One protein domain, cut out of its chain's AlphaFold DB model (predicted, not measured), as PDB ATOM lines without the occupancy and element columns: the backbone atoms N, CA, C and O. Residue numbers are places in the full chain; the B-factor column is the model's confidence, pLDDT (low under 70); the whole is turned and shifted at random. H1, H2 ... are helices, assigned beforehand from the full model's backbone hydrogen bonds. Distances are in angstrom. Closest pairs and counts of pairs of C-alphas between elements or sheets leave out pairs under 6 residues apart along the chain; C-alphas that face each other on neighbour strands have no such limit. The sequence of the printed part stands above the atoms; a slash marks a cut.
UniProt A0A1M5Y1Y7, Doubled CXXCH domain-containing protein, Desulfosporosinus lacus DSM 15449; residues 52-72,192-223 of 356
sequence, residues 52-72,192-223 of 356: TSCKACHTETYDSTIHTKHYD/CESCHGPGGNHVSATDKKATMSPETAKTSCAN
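AT A GLANCE: This is residues 52 to 72 and 192 to 223 of the 356 residues of the protein "Doubled CXXCH domain-containing protein" of Desulfosporosinus lacus DSM 15449 (UniProt A0A1M5Y1Y7). What shape? H5 packs on H3 in a flat group, H1 and H2 lie opposite, and residues 204 to 209 stick out past H4. How large? The printed part has 53 residues with five named helices, H1 to H5, all helix. The whole is only just compact, close to loose: radius of gyration of the C-alphas 11.6 A, spans 33, 25 and 14 A.

HOW THE PARTS SIT: What touches, for instance? H3, residues 192 to 196, touches H5, residues 214 to 223; the closest C-alphas, His 196 and Ala 217, are 4.7 A apart. Backbones? Every O i to N i+4 pair is within hydrogen-bond range in H2, residues 59 to 65, H3 and H4, residues 200 to 204, and 3 of 6 in H5.

IN THESE COORDINATES: Where first? H1, residues 52 to 55, begins with C-alpha 52 at (12.372, 14.310, 54.495). Where last? H5, 15.2 A long, ends with C-alpha 223 at (14.520, 9.049, 32.331).

THE WHOLE: Any cut? Residues 73 to 191 are not printed; C-alphas 72 and 192 are 13.2 A apart. Low pLDDT? No printed residue is under 70.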
ATOM      1  N   THR A  52      12.527  14.224  53.034       95.88
ATOM      2  CA  THR A  52      12.372  14.310  54.495       95.88
ATOM      3  C   THR A  52      11.637  13.087  55.048       95.88
ATOM      4  O   THR A  52      12.012  12.566  56.099       95.88
ATOM      5  N   SER A  53      10.640  12.582  54.316       96.31
ATOM      6  CA  SER A  53       9.903  11.370  54.690       96.31
ATOM      7  C   SER A  53      10.789  10.125  54.603       96.31
ATOM      8  O   SER A  53      10.711   9.243  55.457       96.31
ATOM      9  N   CYS A  54      11.679  10.066  53.609       96.31
ATOM     10  CA  CYS A  54      12.648   8.984  53.447       96.31
ATOM     11  C   CYS A  54      13.719   9.013  54.551       96.31
ATOM     12  O   CYS A  54      14.026   7.976  55.144       96.31
ATOM     13  N   LYS A  55      14.248  10.203  54.877       97.50
ATOM     14  CA  LYS A  55      15.281  10.426  55.904       97.50
ATOM     15  C   LYS A  55      14.881   9.883  57.275       97.50
ATOM     16  O   LYS A  55      15.745   9.388  57.999       97.50
ATOM     17  N   ALA A  56      13.593   9.952  57.617       96.19
ATOM     18  CA  ALA A  56      13.066   9.494  58.902       96.19
ATOM     19  C   ALA A  56      13.350   8.005  59.190       96.19
ATOM     20  O   ALA A  56      13.487   7.633  60.352       96.19
ATOM     21  N   CYS A  57      13.475   7.172  58.148       96.31
ATOM     22  CA  CYS A  57      13.810   5.747  58.266       96.31
ATOM     23  C   CYS A  57      15.172   5.385  57.641       96.31
ATOM     24  O   CYS A  57      15.777   4.390  58.031       96.31
ATOM     25  N   HIS A  58      15.658   6.167  56.670       96.12
ATOM     26  CA  HIS A  58      16.878   5.903  55.896       96.12
ATOM     27  C   HIS A  58      17.929   7.004  56.080       96.12
ATOM     28  O   HIS A  58      18.432   7.566  55.107       96.12
ATOM     29  N   THR A  59      18.256   7.328  57.332       97.50
ATOM     30  CA  THR A  59      19.126   8.463  57.675       97.50
ATOM     31  C   THR A  59      20.522   8.348  57.063       97.50
ATOM     32  O   THR A  59      20.943   9.266  56.371       97.50
ATOM     33  N   GLU A  60      21.202   7.208  57.212       96.81
ATOM     34  CA  GLU A  60      22.560   7.019  56.669       96.81
ATOM     35  C   GLU A  60      22.605   7.154  55.138       96.81
ATOM     36  O   GLU A  60      23.483   7.814  54.581       96.81
ATOM     37  N   THR A  61      21.629   6.556  54.446       96.25
ATOM     38  CA  THR A  61      21.510   6.656  52.985       96.25
ATOM     39  C   THR A  61      21.252   8.095  52.556       96.25
ATOM     40  O   THR A  61      21.883   8.569  51.610       96.25
ATOM     41  N   TYR A  62      20.345   8.794  53.242       96.81
ATOM     42  CA  TYR A  62      20.036  10.192  52.956       96.81
ATOM     43  C   TYR A  62      21.269  11.078  53.162       96.81
ATOM     44  O   TYR A  62      21.668  11.778  52.233       96.81
ATOM     45  N   ASP A  63      21.916  10.984  54.326       95.69
ATOM     46  CA  ASP A  63      23.079  11.804  54.684       95.69
ATOM     47  C   ASP A  63      24.249  11.593  53.708       95.69
ATOM     48  O   ASP A  63      25.024  12.508  53.461       95.69
ATOM     49  N   SER A  64      24.354  10.418  53.082       94.62
ATOM     50  CA  SER A  64      25.329  10.164  52.015       94.62
ATOM     51  C   SER A  64      24.875  10.683  50.637       94.62
ATOM     52  O   SER A  64      25.686  11.192  49.859       94.62
ATOM     53  N   THR A  65      23.582  10.582  50.312       94.62
ATOM     54  CA  THR A  65      23.035  10.928  48.985       94.62
ATOM     55  C   THR A  65      22.979  12.437  48.743       94.62
ATOM     56  O   THR A  65      23.191  12.880  47.611       94.62
ATOM     57  N   ILE A  66      22.776  13.246  49.787       93.75
ATOM     58  CA  ILE A  66      22.730  14.715  49.664       93.75
ATOM     59  C   ILE A  66      24.053  15.351  49.219       93.75
ATOM     60  O   ILE A  66      24.080  16.513  48.829       93.75
ATOM     61  N   HIS A  67      25.153  14.595  49.251       93.19
ATOM     62  CA  HIS A  67      26.471  15.033  48.784       93.19
ATOM     63  C   HIS A  67      26.748  14.675  47.317       93.19
ATOM     64  O   HIS A  67      27.868  14.829  46.827       93.19
ATOM     65  N   THR A  68      25.753  14.136  46.613       94.19
ATOM     66  CA  THR A  68      25.880  13.758  45.206       94.19
ATOM     67  C   THR A  68      25.553  14.931  44.290       94.19
ATOM     68  O   THR A  68      24.687  15.754  44.585       94.19
ATOM     69  N   LYS A  69      26.169  14.954  43.103       92.25
ATOM     70  CA  LYS A  69      25.850  15.954  42.071       92.25
ATOM     71  C   LYS A  69      24.387  15.949  41.621       92.25
ATOM     72  O   LYS A  69      23.915  16.966  41.128       92.25
ATOM     73  N   HIS A  70      23.681  14.826  41.767       92.75
ATOM     74  CA  HIS A  70      22.241  14.777  41.519       92.75
ATOM     75  C   HIS A  70      21.482  15.654  42.513       92.75
ATOM     76  O   HIS A  70      20.661  16.464  42.097       92.75
ATOM     77  N   TYR A  71      21.805  15.551  43.802       93.75
ATOM     78  CA  TYR A  71      21.180  16.395  44.815       93.75
ATOM     79  C   TYR A  71      21.554  17.874  44.632       93.75
ATOM     80  O   TYR A  71      20.721  18.756  44.805       93.75
ATOM     81  N   ASP A  72      22.782  18.152  44.180       92.94
ATOM     82  CA  ASP A  72      23.241  19.512  43.866       92.94
ATOM     83  C   ASP A  72      22.601  20.135  42.611       92.94
ATOM     84  O   ASP A  72      22.796  21.331  42.371       92.94
ATOM     85  N   CYS A 192      15.066  11.057  46.123       96.31
ATOM     86  CA  CYS A 192      14.842   9.618  46.295       96.31
ATOM     87  C   CYS A 192      13.762   9.112  45.324       96.31
ATOM     88  O   CYS A 192      13.915   8.079  44.672       96.31
ATOM     89  N   GLU A 193      12.680   9.876  45.193       96.12
ATOM     90  CA  GLU A 193      11.513   9.505  44.397       96.12
ATOM     91  C   GLU A 193      11.725   9.716  42.890       96.12
ATOM     92  O   GLU A 193      10.996   9.131  42.090       96.12
ATOM     93  N   SER A 194      12.755  10.467  42.479       94.88
ATOM     94  CA  SER A 194      13.166  10.558  41.070       94.88
ATOM     95  C   SER A 194      13.702   9.226  40.543       94.88
ATOM     96  O   SER A 194      13.551   8.931  39.359       94.88
ATOM     97  N   CYS A 195      14.295   8.409  41.421       94.50
ATOM     98  CA  CYS A 195      14.776   7.074  41.075       94.50
ATOM     99  C   CYS A 195      13.795   5.980  41.500       94.50
ATOM    100  O   CYS A 195      13.465   5.093  40.720       94.50
ATOM    101  N   HIS A 196      13.313   6.030  42.739       95.06
ATOM    102  CA  HIS A 196      12.501   4.960  43.315       95.06
ATOM    103  C   HIS A 196      11.006   5.062  42.971       95.06
ATOM    104  O   HIS A 196      10.271   4.098  43.183       95.06
ATOM    105  N   GLY A 197      10.560   6.188  42.407       94.38
ATOM    106  CA  GLY A 197       9.150   6.481  42.169       94.38
ATOM    107  C   GLY A 197       8.421   6.994  43.423       94.38
ATOM    108  O   GLY A 197       9.052   7.228  44.454       94.38
ATOM    109  N   PRO A 198       7.088   7.171  43.348       95.25
ATOM    110  CA  PRO A 198       6.284   7.749  44.428       95.25
ATOM    111  C   PRO A 198       6.338   6.916  45.719       95.25
ATOM    112  O   PRO A 198       5.962   5.741  45.727       95.25
ATOM    113  N   GLY A 199       6.758   7.529  46.827       95.69
ATOM    114  CA  GLY A 199       6.979   6.865  48.114       95.69
ATOM    115  C   GLY A 199       5.759   6.785  49.036       95.69
ATOM    116  O   GLY A 199       5.841   6.148  50.084       95.69
ATOM    117  N   GLY A 200       4.621   7.392  48.680       94.69
ATOM    118  CA  GLY A 200       3.446   7.502  49.555       94.69
ATOM    119  C   GLY A 200       2.978   6.176  50.155       94.69
ATOM    120  O   GLY A 200       2.911   6.044  51.378       94.69
ATOM    121  N   ASN A 201       2.745   5.170  49.307       92.44
ATOM    122  CA  ASN A 201       2.308   3.843  49.757       92.44
ATOM    123  C   ASN A 201       3.364   3.148  50.625       92.44
ATOM    124  O   ASN A 201       3.025   2.431  51.563       92.44
ATOM    125  N   HIS A 202       4.646   3.348  50.309       95.25
ATOM    126  CA  HIS A 202       5.752   2.766  51.062       95.25
ATOM    127  C   HIS A 202       5.808   3.330  52.481       95.25
ATOM    128  O   HIS A 202       5.905   2.577  53.448       95.25
ATOM    129  N   VAL A 203       5.697   4.651  52.626       94.38
ATOM    130  CA  VAL A 203       5.722   5.304  53.939       94.38
ATOM    131  C   VAL A 203       4.508   4.898  54.779       94.38
ATOM    132  O   VAL A 203       4.673   4.586  55.962       94.38
ATOM    133  N   SER A 204       3.315   4.832  54.174       91.75
ATOM    134  CA  SER A 204       2.066   4.510  54.876       91.75
ATOM    135  C   SER A 204       1.887   3.030  55.219       91.75
ATOM    136  O   SER A 204       1.035   2.698  56.039       91.75
ATOM    137  N   ALA A 205       2.640   2.121  54.595       91.75
ATOM    138  CA  ALA A 205       2.460   0.690  54.805       91.75
ATOM    139  C   ALA A 205       2.972   0.223  56.178       91.75
ATOM    140  O   ALA A 205       4.064   0.601  56.622       91.75
ATOM    141  N   THR A 206       2.207  -0.663  56.821       89.88
ATOM    142  CA  THR A 206       2.619  -1.368  58.046       89.88
ATOM    143  C   THR A 206       3.790  -2.310  57.767       89.88
ATOM    144  O   THR A 206       4.789  -2.269  58.479       89.88
ATOM    145  N   ASP A 207       3.695  -3.104  56.694       90.50
ATOM    146  CA  ASP A 207       4.819  -3.855  56.129       90.50
ATOM    147  C   ASP A 207       5.298  -3.163  54.851       90.50
ATOM    148  O   ASP A 207       4.586  -3.084  53.851       90.50
ATOM    149  N   LYS A 208       6.521  -2.643  54.909       88.19
ATOM    150  CA  LYS A 208       7.136  -1.859  53.838       88.19
ATOM    151  C   LYS A 208       7.844  -2.727  52.801       88.19
ATOM    152  O   LYS A 208       8.273  -2.212  51.764       88.19
ATOM    153  N   LYS A 209       7.988  -4.033  53.035       86.81
ATOM    154  CA  LYS A 209       8.693  -4.933  52.120       86.81
ATOM    155  C   LYS A 209       7.995  -4.987  50.759       86.81
ATOM    156  O   LYS A 209       6.780  -5.111  50.678       86.81
ATOM    157  N   ALA A 210       8.783  -4.900  49.685       82.31
ATOM    158  CA  ALA A 210       8.314  -4.966  48.294       82.31
ATOM    159  C   ALA A 210       7.273  -3.899  47.882       82.31
ATOM    160  O   ALA A 210       6.679  -4.005  46.814       82.31
ATOM    161  N   THR A 211       7.083  -2.847  48.683       90.44
ATOM    162  CA  THR A 211       6.182  -1.728  48.347       90.44
ATOM    163  C   THR A 211       6.805  -0.722  47.373       90.44
ATOM    164  O   THR A 211       6.092   0.095  46.800       90.44
ATOM    165  N   MET A 212       8.122  -0.805  47.148       91.38
ATOM    166  CA  MET A 212       8.837  -0.098  46.082       91.38
ATOM    167  C   MET A 212       9.628  -1.101  45.245       91.38
ATOM    168  O   MET A 212      10.252  -2.016  45.788       91.38
ATOM    169  N   SER A 213       9.606  -0.927  43.923       90.50
ATOM    170  CA  SER A 213      10.266  -1.833  42.982       90.50
ATOM    171  C   SER A 213      11.738  -1.452  42.781       90.50
ATOM    172  O   SER A 213      12.024  -0.330  42.354       90.50
ATOM    173  N   PRO A 214      12.693  -2.378  42.994       87.81
ATOM    174  CA  PRO A 214      14.088  -2.160  42.613       87.81
ATOM    175  C   PRO A 214      14.272  -1.935  41.105       87.81
ATOM    176  O   PRO A 214      15.203  -1.243  40.701       87.81
ATOM    177  N   GLU A 215      13.383  -2.486  40.274       89.75
ATOM    178  CA  GLU A 215      13.455  -2.318  38.819       89.75
ATOM    179  C   GLU A 215      13.149  -0.875  38.397       89.75
ATOM    180  O   GLU A 215      13.782  -0.351  37.482       89.75
ATOM    181  N   THR A 216      12.244  -0.192  39.110       92.19
ATOM    182  CA  THR A 216      11.990   1.244  38.907       92.19
ATOM    183  C   THR A 216      13.271   2.042  39.136       92.19
ATOM    184  O   THR A 216      13.684   2.792  38.258       92.19
ATOM    185  N   ALA A 217      13.970   1.794  40.250       90.88
ATOM    186  CA  ALA A 217      15.251   2.443  40.530       90.88
ATOM    187  C   ALA A 217      16.306   2.140  39.459       90.88
ATOM    188  O   ALA A 217      16.982   3.052  38.988       90.88
ATOM    189  N   LYS A 218      16.408   0.880  39.024       88.50
ATOM    190  CA  LYS A 218      17.377   0.446  38.012       88.50
ATOM    191  C   LYS A 218      17.164   1.104  36.646       88.50
ATOM    192  O   LYS A 218      18.138   1.451  35.985       88.50
ATOM    193  N   THR A 219      15.912   1.273  36.228       88.12
ATOM    194  CA  THR A 219      15.562   1.825  34.907       88.12
ATOM    195  C   THR A 219      15.451   3.349  34.902       88.12
ATOM    196  O   THR A 219      15.645   3.967  33.856       88.12
ATOM    197  N   SER A 220      15.239   3.969  36.069       91.25
ATOM    198  CA  SER A 220      15.066   5.420  36.222       91.25
ATOM    199  C   SER A 220      16.214   6.268  35.676       91.25
ATOM    200  O   SER A 220      15.989   7.408  35.278       91.25
ATOM    201  N   CYS A 221      17.436   5.722  35.605       89.31
ATOM    202  CA  CYS A 221      18.592   6.438  35.071       89.31
ATOM    203  C   CYS A 221      18.309   6.975  33.664       89.31
ATOM    204  O   CYS A 221      18.684   8.101  33.352       89.31
ATOM    205  N   ALA A 222      17.622   6.184  32.833       86.50
ATOM    206  CA  ALA A 222      17.322   6.529  31.450       86.50
ATOM    207  C   ALA A 222      16.221   7.592  31.306       86.50
ATOM    208  O   ALA A 222      16.076   8.124  30.218       86.50
ATOM    209  N   ASN A 223      15.498   7.952  32.375       87.12
ATOM    210  CA  ASN A 223      14.520   9.049  32.331       87.12
ATOM    211  C   ASN A 223      15.191  10.415  32.124       87.12
ATOM    212  O   ASN A 223      14.550  11.363  31.682       87.12
TER     213      ASN A 223